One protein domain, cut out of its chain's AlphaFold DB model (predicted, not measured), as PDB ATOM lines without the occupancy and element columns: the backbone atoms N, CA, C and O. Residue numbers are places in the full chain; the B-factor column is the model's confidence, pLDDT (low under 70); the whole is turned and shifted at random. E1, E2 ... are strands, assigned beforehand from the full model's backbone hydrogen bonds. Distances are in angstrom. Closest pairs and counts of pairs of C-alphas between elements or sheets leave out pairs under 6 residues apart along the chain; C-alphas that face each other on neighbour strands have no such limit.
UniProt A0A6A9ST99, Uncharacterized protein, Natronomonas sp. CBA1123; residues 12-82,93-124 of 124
ATOM      1  N   ASN A  12      63.036  13.602 -46.101       80.50
ATOM      2  CA  ASN A  12      62.218  14.805 -46.155       80.50
ATOM      3  C   ASN A  12      61.321  14.833 -44.923       80.50
ATOM      4  O   ASN A  12      60.698  13.827 -44.591       80.50
ATOM      5  N   ARG A  13      61.276  15.979 -44.242       87.19
ATOM      6  CA  ARG A  13      60.368  16.213 -43.119       87.19
ATOM      7  C   ARG A  13      59.074  16.799 -43.661       87.19
ATOM      8  O   ARG A  13      59.131  17.793 -44.375       87.19
ATOM      9  N   VAL A  14      57.954  16.208 -43.276       86.69
ATOM     10  CA  VAL A  14      56.609  16.688 -43.592       86.69
ATOM     11  C   VAL A  14      55.957  17.115 -42.287       86.69
ATOM     12  O   VAL A  14      56.050  16.390 -41.292       86.69
ATOM     13  N   GLU A  15      55.327  18.286 -42.276       89.50
ATOM     14  CA  GLU A  15      54.553  18.778 -41.137       89.50
ATOM     15  C   GLU A  15      53.061  18.807 -41.492       89.50
ATOM     16  O   GLU A  15      52.670  19.370 -42.515       89.50
ATOM     17  N   VAL A  16      52.235  18.204 -40.635       87.19
ATOM     18  CA  VAL A  16      50.769  18.211 -40.717       87.19
ATOM     19  C   VAL A  16      50.249  19.010 -39.534       87.19
ATOM     20  O   VAL A  16      50.423  18.606 -38.388       87.19
ATOM     21  N   THR A  17      49.647  20.166 -39.792       89.06
ATOM     22  CA  THR A  17      49.142  21.067 -38.750       89.06
ATOM     23  C   THR A  17      47.625  21.123 -38.785       89.06
ATOM     24  O   THR A  17      47.050  21.511 -39.795       89.06
ATOM     25  N   LEU A  18      46.990  20.778 -37.668       87.31
ATOM     26  CA  LEU A  18      45.575  21.027 -37.413       87.31
ATOM     27  C   LEU A  18      45.416  22.346 -36.668       87.31
ATOM     28  O   LEU A  18      46.011  22.520 -35.605       87.31
ATOM     29  N   GLU A  19      44.603  23.253 -37.200       86.19
ATOM     30  CA  GLU A  19      44.301  24.536 -36.548       86.19
ATOM     31  C   GLU A  19      42.961  24.527 -35.810       86.19
ATOM     32  O   GLU A  19      42.791  25.231 -34.821       86.19
ATOM     33  N   SER A  20      41.995  23.735 -36.273       84.25
ATOM     34  CA  SER A  20      40.709  23.583 -35.594       84.25
ATOM     35  C   SER A  20      39.955  22.370 -36.127       84.25
ATOM     36  O   SER A  20      39.853  22.224 -37.349       84.25
ATOM     37  N   VAL A  21      39.380  21.570 -35.235       83.50
ATOM     38  CA  VAL A  21      38.446  20.488 -35.556       83.50
ATOM     39  C   VAL A  21      37.117  20.775 -34.864       83.50
ATOM     40  O   VAL A  21      37.065  20.913 -33.646       83.50
ATOM     41  N   ASP A  22      36.061  20.892 -35.659       83.38
ATOM     42  CA  ASP A  22      34.681  21.105 -35.236       83.38
ATOM     43  C   ASP A  22      33.879  19.875 -35.679       83.38
ATOM     44  O   ASP A  22      33.648  19.657 -36.868       83.38
ATOM     45  N   THR A  23      33.563  19.000 -34.730       81.31
ATOM     46  CA  THR A  23      32.834  17.756 -34.986       81.31
ATOM     47  C   THR A  23      32.106  17.309 -33.727       81.31
ATOM     48  O   THR A  23      32.585  17.537 -32.615       81.31
ATOM     49  N   ASP A  24      30.966  16.642 -33.900       84.19
ATOM     50  CA  ASP A  24      30.218  16.003 -32.812       84.19
ATOM     51  C   ASP A  24      30.781  14.613 -32.435       84.19
ATOM     52  O   ASP A  24      30.255  13.954 -31.538       84.19
ATOM     53  N   ALA A  25      31.846  14.145 -33.098       86.31
ATOM     54  CA  ALA A  25      32.483  12.867 -32.780       86.31
ATOM     55  C   ALA A  25      33.238  12.906 -31.444       86.31
ATOM     56  O   ALA A  25      33.903  13.891 -31.120       86.31
ATOM     57  N   ASP A  26      33.247  11.787 -30.715       87.88
ATOM     58  CA  ASP A  26      34.089  11.620 -29.520       87.88
ATOM     59  C   ASP A  26      35.583  11.545 -29.871       87.88
ATOM     60  O   ASP A  26      36.444  11.980 -29.098       87.88
ATOM     61  N   THR A  27      35.898  10.967 -31.033       90.44
ATOM     62  CA  THR A  27      37.270  10.717 -31.471       90.44
ATOM     63  C   THR A  27      37.477  10.980 -32.951       90.44
ATOM     64  O   THR A  27      36.587  10.756 -33.767       90.44
ATOM     65  N   VAL A  28      38.708  11.353 -33.285       91.06
ATOM     66  CA  VAL A  28      39.141  11.719 -34.632       91.06
ATOM     67  C   VAL A  28      40.473  11.047 -34.934       91.06
ATOM     68  O   VAL A  28      41.394  11.057 -34.114       91.06
ATOM     69  N   GLU A  29      40.581  10.443 -36.107       93.12
ATOM     70  CA  GLU A  29      41.807   9.867 -36.638       93.12
ATOM     71  C   GLU A  29      42.430  10.813 -37.663       93.12
ATOM     72  O   GLU A  29      41.731  11.436 -38.459       93.12
ATOM     73  N   ILE A  30      43.757  10.925 -37.638       91.81
ATOM     74  CA  ILE A  30      44.497  11.814 -38.536       91.81
ATOM     75  C   ILE A  30      45.514  10.982 -39.297       91.81
ATOM     76  O   ILE A  30      46.332  10.272 -38.699       91.81
ATOM     77  N   ARG A  31      45.476  11.095 -40.620       94.00
ATOM     78  CA  ARG A  31      46.352  10.378 -41.541       94.00
ATOM     79  C   ARG A  31      46.900  11.311 -42.602       94.00
ATOM     80  O   ARG A  31      46.357  12.383 -42.851       94.00
ATOM     81  N   ASP A  32      47.976  10.879 -43.233       92.25
ATOM     82  CA  ASP A  32      48.511  11.516 -44.425       92.25
ATOM     83  C   ASP A  32      49.023  10.465 -45.407       92.25
ATOM     84  O   ASP A  32      49.444   9.373 -45.011       92.25
ATOM     85  N   SER A  33      48.956  10.786 -46.695       90.94
ATOM     86  CA  SER A  33      49.420   9.900 -47.762       90.94
ATOM     87  C   SER A  33      50.770  10.360 -48.302       90.94
ATOM     88  O   SER A  33      51.060  11.546 -48.385       90.94
ATOM     89  N   PHE A  34      51.616   9.429 -48.713       87.19
ATOM     90  CA  PHE A  34      52.896   9.708 -49.355       87.19
ATOM     91  C   PHE A  34      53.152   8.679 -50.462       87.19
ATOM     92  O   PHE A  34      52.500   7.631 -50.488       87.19
ATOM     93  N   PRO A  35      54.081   8.940 -51.400       86.00
ATOM     94  CA  PRO A  35      54.360   7.998 -52.475       86.00
ATOM     95  C   PRO A  35      54.694   6.600 -51.921       86.00
ATOM     96  O   PRO A  35      55.606   6.479 -51.103       86.00
ATOM     97  N   PRO A  36      53.997   5.534 -52.349       87.69
ATOM     98  CA  PRO A  36      54.162   4.193 -51.779       87.69
ATOM     99  C   PRO A  36      55.572   3.616 -51.966       87.69
ATOM    100  O   PRO A  36      56.013   2.752 -51.212       87.69
ATOM    101  N   GLU A  37      56.301   4.108 -52.966       83.88
ATOM    102  CA  GLU A  37      57.694   3.747 -53.233       83.88
ATOM    103  C   GLU A  37      58.713   4.390 -52.272       83.88
ATOM    104  O   GLU A  37      59.894   4.045 -52.330       83.88
ATOM    105  N   TRP A  38      58.286   5.331 -51.422       86.81
ATOM    106  CA  TRP A  38      59.132   5.998 -50.430       86.81
ATOM    107  C   TRP A  38      59.056   5.282 -49.080       86.81
ATOM    108  O   TRP A  38      58.053   4.663 -48.721       86.81
ATOM    109  N   GLU A  39      60.131   5.375 -48.304       89.00
ATOM    110  CA  GLU A  39      60.219   4.738 -46.993       89.00
ATOM    111  C   GLU A  39      59.800   5.707 -45.882       89.00
ATOM    112  O   GLU A  39      60.364   6.791 -45.758       89.00
ATOM    113  N   LEU A  40      58.847   5.307 -45.034       91.44
ATOM    114  CA  LEU A  40      58.525   6.034 -43.805       91.44
ATOM    115  C   LEU A  40      59.564   5.724 -42.721       91.44
ATOM    116  O   LEU A  40      59.687   4.591 -42.257       91.44
ATOM    117  N   LEU A  41      60.250   6.757 -42.239       91.75
ATOM    118  CA  LEU A  41      61.223   6.668 -41.156       91.75
ATOM    119  C   LEU A  41      60.521   6.800 -39.791       91.75
ATOM    120  O   LEU A  41      60.675   7.790 -39.075       91.75
ATOM    121  N   GLU A  42      59.757   5.774 -39.401       91.38
ATOM    122  CA  GLU A  42      58.869   5.747 -38.214       91.38
ATOM    123  C   GLU A  42      59.549   6.036 -36.863       91.38
ATOM    124  O   GLU A  42      58.874   6.271 -35.857       91.38
ATOM    125  N   SER A  43      60.880   5.953 -36.805       90.19
ATOM    126  CA  SER A  43      61.667   6.237 -35.596       90.19
ATOM    127  C   SER A  43      61.993   7.724 -35.418       90.19
ATOM    128  O   SER A  43      62.507   8.101 -34.367       90.19
ATOM    129  N   LEU A  44      61.745   8.554 -36.437       89.50
ATOM    130  CA  LEU A  44      62.117   9.972 -36.454       89.50
ATOM    131  C   LEU A  44      60.922  10.924 -36.330       89.50
ATOM    132  O   LEU A  44      61.139  12.112 -36.111       89.50
ATOM    133  N   GLY A  45      59.692  10.427 -36.468       90.81
ATOM    134  CA  GLY A  45      58.471  11.233 -36.444       90.81
ATOM    135  C   GLY A  45      57.383  10.687 -35.523       90.81
ATOM    136  O   GLY A  45      57.543   9.651 -34.876       90.81
ATOM    137  N   ASP A  46      56.267  11.405 -35.501       94.50
ATOM    138  CA  ASP A  46      55.091  11.141 -34.671       94.50
ATOM    139  C   ASP A  46      54.200  10.031 -35.254       94.50
ATOM    140  O   ASP A  46      53.496   9.339 -34.521       94.50
ATOM    141  N   GLY A  47      54.243   9.849 -36.578       93.56
ATOM    142  CA  GLY A  47      53.387   8.917 -37.307       93.56
ATOM    143  C   GLY A  47      53.909   7.476 -37.394       93.56
ATOM    144  O   GLY A  47      55.102   7.197 -37.229       93.56
ATOM    145  N   LYS A  48      52.992   6.551 -37.685       95.06
ATOM    146  CA  LYS A  48      53.244   5.122 -37.924       95.06
ATOM    147  C   LYS A  48      52.698   4.682 -39.270       95.06
ATOM    148  O   LYS A  48      51.724   5.253 -39.753       95.06
ATOM    149  N   LYS A  49      53.322   3.669 -39.871       93.69
ATOM    150  CA  LYS A  49      52.877   3.129 -41.158       93.69
ATOM    151  C   LYS A  49      51.495   2.492 -40.990       93.69
ATOM    152  O   LYS A  49      51.349   1.562 -40.199       93.69
ATOM    153  N   ASP A  50      50.516   2.956 -41.761       93.38
ATOM    154  CA  ASP A  50      49.136   2.448 -41.754       93.38
ATOM    155  C   ASP A  50      48.721   1.978 -43.154       93.38
ATOM    156  O   ASP A  50      47.788   2.474 -43.774       93.38
ATOM    157  N   GLY A  51      49.485   1.030 -43.694       89.81
ATOM    158  CA  GLY A  51      49.357   0.597 -45.084       89.81
ATOM    159  C   GLY A  51      50.454   1.165 -45.974       89.81
ATOM    160  O   GLY A  51      51.449   1.720 -45.509       89.81
ATOM    161  N   ASP A  52      50.333   0.923 -47.272       88.94
ATOM    162  CA  ASP A  52      51.348   1.331 -48.237       88.94
ATOM    163  C   ASP A  52      51.134   2.788 -48.653       88.94
ATOM    164  O   ASP A  52      50.035   3.142 -49.069       88.94
ATOM    165  N   GLY A  53      52.160   3.629 -48.496       88.75
ATOM    166  CA  GLY A  53      52.045   5.064 -48.770       88.75
ATOM    167  C   GLY A  53      51.123   5.826 -47.814       88.75
ATOM    168  O   GLY A  53      50.617   6.876 -48.187       88.75
ATOM    169  N   VAL A  54      50.865   5.311 -46.607       93.31
ATOM    170  CA  VAL A  54      50.002   5.971 -45.614       93.31
ATOM    171  C   VAL A  54      50.694   6.016 -44.258       93.31
ATOM    172  O   VAL A  54      51.239   5.016 -43.774       93.31
ATOM    173  N   VAL A  55      50.661   7.191 -43.635       94.56
ATOM    174  CA  VAL A  55      51.080   7.424 -42.256       94.56
ATOM    175  C   VAL A  55      49.862   7.800 -41.416       94.56
ATOM    176  O   VAL A  55      49.075   8.659 -41.795       94.56
ATOM    177  N   SER A  56      49.706   7.161 -40.262       95.38
ATOM    178  CA  SER A  56      48.698   7.509 -39.260       95.38
ATOM    179  C   SER A  56      49.368   8.151 -38.052       95.38
ATOM    180  O   SER A  56      50.384   7.655 -37.557       95.38
ATOM    181  N   PHE A  57      48.788   9.241 -37.552       94.75
ATOM    182  CA  PHE A  57      49.183   9.870 -36.287       94.75
ATOM    183  C   PHE A  57      48.395   9.311 -35.095       94.75
ATOM    184  O   PHE A  57      48.648   9.687 -33.952       94.75
ATOM    185  N   GLY A  58      47.473   8.381 -35.358       93.12
ATOM    186  CA  GLY A  58      46.606   7.752 -34.374       93.12
ATOM    187  C   GLY A  58      45.248   8.435 -34.223       93.12
ATOM    188  O   GLY A  58      44.890   9.359 -34.956       93.12
ATOM    189  N   THR A  59      44.498   7.936 -33.244       93.56
ATOM    190  CA  THR A  59      43.169   8.418 -32.864       93.56
ATOM    191  C   THR A  59      43.271   9.287 -31.615       93.56
ATOM    192  O   THR A  59      43.919   8.908 -30.637       93.56
ATOM    193  N   PHE A  60      42.609  10.438 -31.633       91.81
ATOM    194  CA  PHE A  60      42.597  11.419 -30.553       91.81
ATOM    195  C   PHE A  60      41.166  11.652 -30.083       91.81
ATOM    196  O   PHE A  60      40.255  11.620 -30.906       91.81
ATOM    197  N   ASN A  61      40.959  11.917 -28.789       90.88
ATOM    198  CA  ASN A  61      39.677  12.474 -28.360       90.88
ATOM    199  C   ASN A  61      39.548  13.885 -28.931       90.88
ATOM    200  O   ASN A  61      40.533  14.629 -28.953       90.88
ATOM    201  N   THR A  62      38.349  14.269 -29.344       87.19
ATOM    202  CA  THR A  62      38.095  15.601 -29.911       87.19
ATOM    203  C   THR A  62      38.418  16.716 -28.907       87.19
ATOM    204  O   THR A  62      38.950  17.750 -29.293       87.19
ATOM    205  N   ASP A  63      38.229  16.467 -27.605       87.44
ATOM    206  CA  ASP A  63      38.593  17.386 -26.507       87.44
ATOM    207  C   ASP A  63      40.121  17.619 -26.378       87.44
ATOM    208  O   ASP A  63      40.559  18.612 -25.805       87.44
ATOM    209  N   ASP A  64      40.951  16.714 -26.920       88.38
ATOM    210  CA  ASP A  64      42.422  16.821 -26.957       88.38
ATOM    211  C   ASP A  64      42.942  17.476 -28.261       88.38
ATOM    212  O   ASP A  64      44.159  17.497 -28.525       88.38
ATOM    213  N   LEU A  65      42.035  17.946 -29.124       88.38
ATOM    214  CA  LEU A  65      42.336  18.603 -30.392       88.38
ATOM    215  C   LEU A  65      42.004  20.099 -30.337       88.38
ATOM    216  O   LEU A  65      41.177  20.531 -29.536       88.38
ATOM    217  N   PRO A  66      42.664  20.920 -31.174       87.19
ATOM    218  CA  PRO A  66      42.383  22.346 -31.207       87.19
ATOM    219  C   PRO A  66      40.936  22.590 -31.653       87.19
ATOM    220  O   PRO A  66      40.512  22.091 -32.692       87.19
ATOM    221  N   SER A  67      40.196  23.391 -30.885       80.56
ATOM    222  CA  SER A  67      38.787  23.737 -31.131       80.56
ATOM    223  C   SER A  67      38.597  25.189 -31.607       80.56
ATOM    224  O   SER A  67      37.488  25.716 -31.574       80.56
ATOM    225  N   GLY A  68      39.682  25.865 -32.010       68.94
ATOM    226  CA  GLY A  68      39.702  27.278 -32.412       68.94
ATOM    227  C   GLY A  68      40.414  28.216 -31.420       68.94
ATOM    228  O   GLY A  68      40.768  27.824 -30.315       68.94
ATOM    229  N   ASP A  69      40.627  29.467 -31.852       61.19
ATOM    230  CA  ASP A  69      41.303  30.566 -31.130       61.19
ATOM    231  C   ASP A  69      42.766  30.306 -30.701       61.19
ATOM    232  O   ASP A  69      43.148  30.433 -29.541       61.19
ATOM    233  N   GLY A  70      43.637  30.061 -31.686       66.50
ATOM    234  CA  GLY A  70      45.093  30.223 -31.535       66.50
ATOM    235  C   GLY A  70      45.866  28.999 -31.039       66.50
ATOM    236  O   GLY A  70      47.094  29.066 -30.973       66.50
ATOM    237  N   ASP A  71      45.178  27.897 -30.749       79.94
ATOM    238  CA  ASP A  71      45.784  26.587 -30.529       79.94
ATOM    239  C   ASP A  71      45.908  25.820 -31.851       79.94
ATOM    240  O   ASP A  71      45.006  25.826 -32.685       79.94
ATOM    241  N   SER A  72      47.038  25.145 -32.048       87.94
ATOM    242  CA  SER A  72      47.255  24.248 -33.180       87.94
ATOM    243  C   SER A  72      48.016  23.009 -32.733       87.94
ATOM    244  O   SER A  72      48.778  23.025 -31.761       87.94
ATOM    245  N   LYS A  73      47.799  21.906 -33.446       90.38
ATOM    246  CA  LYS A  73      48.491  20.643 -33.210       90.38
ATOM    247  C   LYS A  73      49.252  20.262 -34.463       90.38
ATOM    248  O   LYS A  73      48.650  19.991 -35.498       90.38
ATOM    249  N   THR A  74      50.574  20.254 -34.357       91.50
ATOM    250  CA  THR A  74      51.463  19.880 -35.456       91.50
ATOM    251  C   THR A  74      52.036  18.497 -35.209       91.50
ATOM    252  O   THR A  74      52.603  18.230 -34.150       91.50
ATOM    253  N   PHE A  75      51.920  17.646 -36.216       92.31
ATOM    254  CA  PHE A  75      52.591  16.363 -36.308       92.31
ATOM    255  C   PHE A  75      53.683  16.451 -37.357       92.31
ATOM    256  O   PHE A  75      53.564  17.191 -38.335       92.31
ATOM    257  N   SER A  76      54.739  15.671 -37.180       91.88
ATOM    258  CA  SER A  76      55.777  15.549 -38.186       91.88
ATOM    259  C   SER A  76      56.128  14.103 -38.464       91.88
ATOM    260  O   SER A  76      56.156  13.256 -37.573       91.88
ATOM    261  N   TYR A  77      56.422  13.812 -39.721       91.31
ATOM    262  CA  TYR A  77      56.949  12.521 -40.124       91.31
ATOM    263  C   TYR A  77      58.026  12.695 -41.185       91.31
ATOM    264  O   TYR A  77      58.204  13.773 -41.753       91.31
ATOM    265  N   PHE A  78      58.808  11.639 -41.381       90.56
ATOM    266  CA  PHE A  78      59.961  11.665 -42.262       90.56
ATOM    267  C   PHE A  78      59.832  10.564 -43.295       90.56
ATOM    268  O   PHE A  78      59.636   9.408 -42.928       90.56
ATOM    269  N   ILE A  79      59.971  10.924 -44.564       88.50
ATOM    270  CA  ILE A  79      59.956   9.983 -45.683       88.50
ATOM    271  C   ILE A  79      61.254  10.081 -46.473       88.50
ATOM    272  O   ILE A  79      61.772  11.175 -46.704       88.50
ATOM    273  N   GLU A  80      61.786   8.942 -46.886       85.94
ATOM    274  CA  GLU A  80      62.996   8.853 -47.688       85.94
ATOM    275  C   GLU A  80      62.666   8.357 -49.092       85.94
ATOM    276  O   GLU A  80      62.014   7.329 -49.279       85.94
ATOM    277  N   SER A  81      63.115   9.116 -50.091       81.00
ATOM    278  CA  SER A  81      62.977   8.721 -51.486       81.00
ATOM    279  C   SER A  81      63.928   7.570 -51.827       81.00
ATOM    280  O   SER A  81      65.053   7.539 -51.319       81.00
ATOM    281  N   PRO A  82      63.531   6.655 -52.727       76.88
ATOM    282  CA  PRO A  82      64.386   5.546 -53.131       76.88
ATOM    283  C   PRO A  82      65.727   6.030 -53.718       76.88
ATOM    284  O   PRO A  82      65.801   7.064 -54.383       76.88
ATOM    285  N   VAL A  93      53.164  15.463 -51.358       72.75
ATOM    286  CA  VAL A  93      52.822  14.689 -50.167       72.75
ATOM    287  C   VAL A  93      51.389  15.022 -49.782       72.75
ATOM    288  O   VAL A  93      50.999  16.186 -49.797       72.75
ATOM    289  N   GLY A  94      50.608  13.999 -49.484       71.50
ATOM    290  CA  GLY A  94      49.189  14.069 -49.205       71.50
ATOM    291  C   GLY A  94      48.333  13.312 -50.225       71.50
ATOM    292  O   GLY A  94      48.846  12.604 -51.095       71.50
ATOM    293  N   PRO A  95      47.007  13.442 -50.129       83.00
ATOM    294  CA  PRO A  95      46.326  14.339 -49.208       83.00
ATOM    295  C   PRO A  95      46.410  13.886 -47.744       83.00
ATOM    296  O   PRO A  95      46.460  12.684 -47.469       83.00
ATOM    297  N   ALA A  96      46.353  14.856 -46.826       84.12
ATOM    298  CA  ALA A  96      46.063  14.555 -45.429       84.12
ATOM    299  C   ALA A  96      44.566  14.344 -45.261       84.12
ATOM    300  O   ALA A  96      43.759  15.006 -45.918       84.12
ATOM    301  N   GLU A  97      44.201  13.448 -44.361       87.12
ATOM    302  CA  GLU A  97      42.820  13.080 -44.096       87.12
ATOM    303  C   GLU A  97      42.557  13.102 -42.594       87.12
ATOM    304  O   GLU A  97      43.320  12.550 -41.799       87.12
ATOM    305  N   VAL A  98      41.461  13.751 -42.211       85.94
ATOM    306  CA  VAL A  98      40.897  13.663 -40.863       85.94
ATOM    307  C   VAL A  98      39.616  12.857 -40.971       85.94
ATOM    308  O   VAL A  98      38.738  13.225 -41.751       85.94
ATOM    309  N   LEU A  99      39.525  11.768 -40.213       88.06
ATOM    310  CA  LEU A  99      38.379  10.867 -40.186       88.06
ATOM    311  C   LEU A  99      37.718  10.919 -38.810       88.06
ATOM    312  O   LEU A  99      38.392  10.795 -37.791       88.06
ATOM    313  N   ALA A 100      36.403  11.072 -38.782       85.94
ATOM    314  CA  ALA A 100      35.582  11.046 -37.581       85.94
ATOM    315  C   ALA A 100      34.456  10.031 -37.759       85.94
ATOM    316  O   ALA A 100      33.934   9.886 -38.859       85.94
ATOM    317  N   THR A 101      34.038   9.373 -36.683       83.06
ATOM    318  CA  THR A 101      32.842   8.521 -36.702       83.06
ATOM    319  C   THR A 101      31.794   9.140 -35.779       83.06
ATOM    320  O   THR A 101      32.036   9.274 -34.579       83.06
ATOM    321  N   VAL A 102      30.637   9.511 -36.333       81.06
ATOM    322  CA  VAL A 102      29.497  10.118 -35.624       81.06
ATOM    323  C   VAL A 102      28.273   9.242 -35.856       81.06
ATOM    324  O   VAL A 102      27.947   8.958 -37.001       81.06
ATOM    325  N   ASP A 103      27.602   8.786 -34.793       82.12
ATOM    326  CA  ASP A 103      26.375   7.972 -34.897       82.12
ATOM    327  C   ASP A 103      26.479   6.781 -35.887       82.12
ATOM    328  O   ASP A 103      25.547   6.484 -36.629       82.12
ATOM    329  N   GLU A 104      27.620   6.075 -35.888       79.25
ATOM    330  CA  GLU A 104      27.926   4.950 -36.802       79.25
ATOM    331  C   GLU A 104      28.134   5.344 -38.285       79.25
ATOM    332  O   GLU A 104      28.276   4.465 -39.137       79.25
ATOM    333  N   GLU A 105      28.203   6.642 -38.598       79.75
ATOM    334  CA  GLU A 105      28.571   7.183 -39.911       79.75
ATOM    335  C   GLU A 105      30.007   7.733 -39.904       79.75
ATOM    336  O   GLU A 105      30.398   8.493 -39.017       79.75
ATOM    337  N   ASP A 106      30.799   7.362 -40.913       83.44
ATOM    338  CA  ASP A 106      32.161   7.868 -41.094       83.44
ATOM    339  C   ASP A 106      32.151   9.174 -41.904       83.44
ATOM    340  O   ASP A 106      31.710   9.223 -43.057       83.44
ATOM    341  N   LEU A 107      32.678  10.233 -41.299       85.25
ATOM    342  CA  LEU A 107      32.872  11.558 -41.871       85.25
ATOM    343  C   LEU A 107      34.363  11.771 -42.119       85.25
ATOM    344  O   LEU A 107      35.211  11.338 -41.341       85.25
ATOM    345  N   SER A 108      34.708  12.433 -43.222       85.62
ATOM    346  CA  SER A 108      36.108  12.713 -43.539       85.62
ATOM    347  C   SER A 108      36.293  14.060 -44.222       85.62
ATOM    348  O   SER A 108      35.443  14.515 -44.991       85.62
ATOM    349  N   ALA A 109      37.435  14.683 -43.945       85.25
ATOM    350  CA  ALA A 109      37.911  15.880 -44.617       85.25
ATOM    351  C   ALA A 109      39.309  15.623 -45.179       85.25
ATOM    352  O   ALA A 109      40.203  15.170 -44.464       85.25
ATOM    353  N   THR A 110      39.490  15.952 -46.455       84.56
ATOM    354  CA  THR A 110      40.722  15.721 -47.213       84.56
ATOM    355  C   THR A 110      41.362  17.062 -47.571       84.56
ATOM    356  O   THR A 110      40.697  17.954 -48.105       84.56
ATOM    357  N   PHE A 111      42.659  17.201 -47.324       80.31
ATOM    358  CA  PHE A 111      43.421  18.423 -47.582       80.31
ATOM    359  C   PHE A 111      44.330  18.228 -48.783       80.31
ATOM    360  O   PHE A 111      44.956  17.182 -48.931       80.31
ATOM    361  N   ALA A 112      44.393  19.237 -49.655       76.94
ATOM    362  CA  ALA A 112      45.217  19.170 -50.853       76.94
ATOM    363  C   ALA A 112      46.676  18.841 -50.492       76.94
ATOM    364  O   ALA A 112      47.175  19.330 -49.473       76.94
ATOM    365  N   PRO A 113      47.353  18.036 -51.323       71.94
ATOM    366  CA  PRO A 113      48.726  17.676 -51.056       71.94
ATOM    367  C   PRO A 113      49.620  18.922 -51.096       71.94
ATOM    368  O   PRO A 113      49.395  19.860 -51.865       71.94
ATOM    369  N   ALA A 114      50.614  18.952 -50.217       66.94
ATOM    370  CA  ALA A 114      51.531  20.064 -50.035       66.94
ATOM    371  C   ALA A 114      52.834  19.571 -49.393       66.94
ATOM    372  O   ALA A 114      52.877  18.516 -48.771       66.94
ATOM    373  N   GLU A 115      53.906  20.359 -49.497       64.19
ATOM    374  CA  GLU A 115      55.157  20.069 -48.775       64.19
ATOM    375  C   GLU A 115      54.953  20.109 -47.246       64.19
ATOM    376  O   GLU A 115      55.583  19.357 -46.508       64.19
ATOM    377  N   ASN A 116      54.030  20.962 -46.782       68.94
ATOM    378  CA  ASN A 116      53.507  20.987 -45.418       68.94
ATOM    379  C   ASN A 116      51.988  21.116 -45.494       68.94
ATOM    380  O   ASN A 116      51.485  22.034 -46.152       68.94
ATOM    381  N   VAL A 117      51.264  20.224 -44.828       70.38
ATOM    382  CA  VAL A 117      49.804  20.205 -44.872       70.38
ATOM    383  C   VAL A 117      49.251  21.012 -43.704       70.38
ATOM    384  O   VAL A 117      49.571  20.752 -42.545       70.38
ATOM    385  N   VAL A 118      48.417  22.006 -44.003       70.12
ATOM    386  CA  VAL A 118      47.723  22.814 -42.993       70.12
ATOM    387  C   VAL A 118      46.222  22.605 -43.157       70.12
ATOM    388  O   VAL A 118      45.640  22.963 -44.181       70.12
ATOM    389  N   ALA A 119      45.614  22.000 -42.145       65.06
ATOM    390  CA  ALA A 119      44.199  21.698 -42.064       65.06
ATOM    391  C   ALA A 119      43.500  22.748 -41.185       65.06
ATOM    392  O   ALA A 119      43.600  22.736 -39.954       65.06
ATOM    393  N   ILE A 120      42.810  23.676 -41.853       64.75
ATOM    394  CA  ILE A 120      42.104  24.811 -41.243       64.75
ATOM    395  C   ILE A 120      40.606  24.536 -41.256       64.75
ATOM    396  O   ILE A 120      40.073  24.180 -42.306       64.75
ATOM    397  N   GLY A 121      39.915  24.781 -40.140       52.31
ATOM    398  CA  GLY A 121      38.449  24.772 -40.122       52.31
ATOM    399  C   GLY A 121      37.864  23.418 -40.507       52.31
ATOM    400  O   GLY A 121      36.994  23.361 -41.373       52.31
ATOM    401  N   VAL A 122      38.385  22.335 -39.925       67.31
ATOM    402  CA  VAL A 122      37.910  20.982 -40.211       67.31
ATOM    403  C   VAL A 122      36.522  20.821 -39.598       67.31
ATOM    404  O   VAL A 122      36.419  20.578 -38.404       67.31
ATOM    405  N   SER A 123      35.473  20.998 -40.401       70.94
ATOM    406  CA  SER A 123      34.088  20.699 -40.020       70.94
ATOM    407  C   SER A 123      33.690  19.349 -40.600       70.94
ATOM    408  O   SER A 123      33.692  19.198 -41.825       70.94
ATOM    409  N   LEU A 124      33.393  18.390 -39.723       67.94
ATOM    410  CA  LEU A 124      33.013  17.018 -40.077       67.94
ATOM    411  C   LEU A 124      31.550  16.788 -39.732       67.94
ATOM    412  O   LEU A 124      31.225  16.884 -38.527       67.94
TER     413      LEU A 124
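What this domain is: This is residues 12 to 82 and 93 to 124 of the 124 residues of an uncharacterized protein of Natronomonas sp. CBA1123 (UniProt A0A6A9ST99). Two sheets lie partly face to face as a sandwich, a twisted layer of four strands, E3, E2, E5 and E6, and a smaller layer of three, E4, E1 and E7. A long link, residues 34 to 53, folds out from the four-stranded sheet and is tied by short pairings to E3 and to E4 of the other sheet. The 103 printed residues hold no named helix and seven named strands, E1 to E7 along the chain; the class is all strand, with under half of the residues, 47, in named strands. The sheet E3 E2 E5 E6 is antiparallel and the sheet E4 E1 E7 is mixed. The whole is compact, with a radius of gyration of the C-alphas of 13.2 A and spans of 41 by 31 by 23 A.

How they stand to each other: E1, residues 12 to 18, is the inner strand of the smaller sheet. E4, residues 73 to 80, is its antiparallel neighbour at 158 degrees, with N 14 and O 77 2.9 A apart, within hydrogen-bond range. E7, residues 117 to 119, is its parallel neighbour at 6 degrees, with N 17 and O 117 at 2.8 A. In the other sheet E2, residues 27 to 33, and E3, residues 54 to 61, form a hairpin, antiparallel at 165 degrees, with N 57 and O 30 at 2.9 A. E5, residues 96 to 102, is antiparallel to E2 at 155 degrees, with N 99 and O 29 at 2.8 A. E5 and E6, residues 105 to 111, form a second hairpin at 161 degrees, with N 100 and O 107 at 2.8 A. The parts of the two sheets that face each other are 9.7 A centre to centre, their strands at 33 degrees. Between the sheets, the closest C-alphas of E3 and E4 are those of Phe 57 and Phe 75, 7.3 A apart. E2 and E4 are apart.

Where its parts are: E1 begins at C-alpha 12 (62.218, 14.805, -46.155) and is 19.8 A long from first to last C-alpha. E2 is 20.3 A, E3 21.1 A, E4 23.6 A, E5 19.8 A and E6 20.1 A long. E7 ends at C-alpha 119 (44.199, 21.698, -42.064).

The domain as a whole: The C-alphas of Pro 82 and Asp 103 are the two farthest apart, 42.2 A. Residues 83 to 92 are not printed, and C-alphas 82 and 93 across this cut are 15.0 A apart. The links E2 to E3 and E3 to E4 are long. The mean pLDDT of the printed part is 84.4; residues 68 to 70, 114 to 116, 119 to 122 and 124 are under 70.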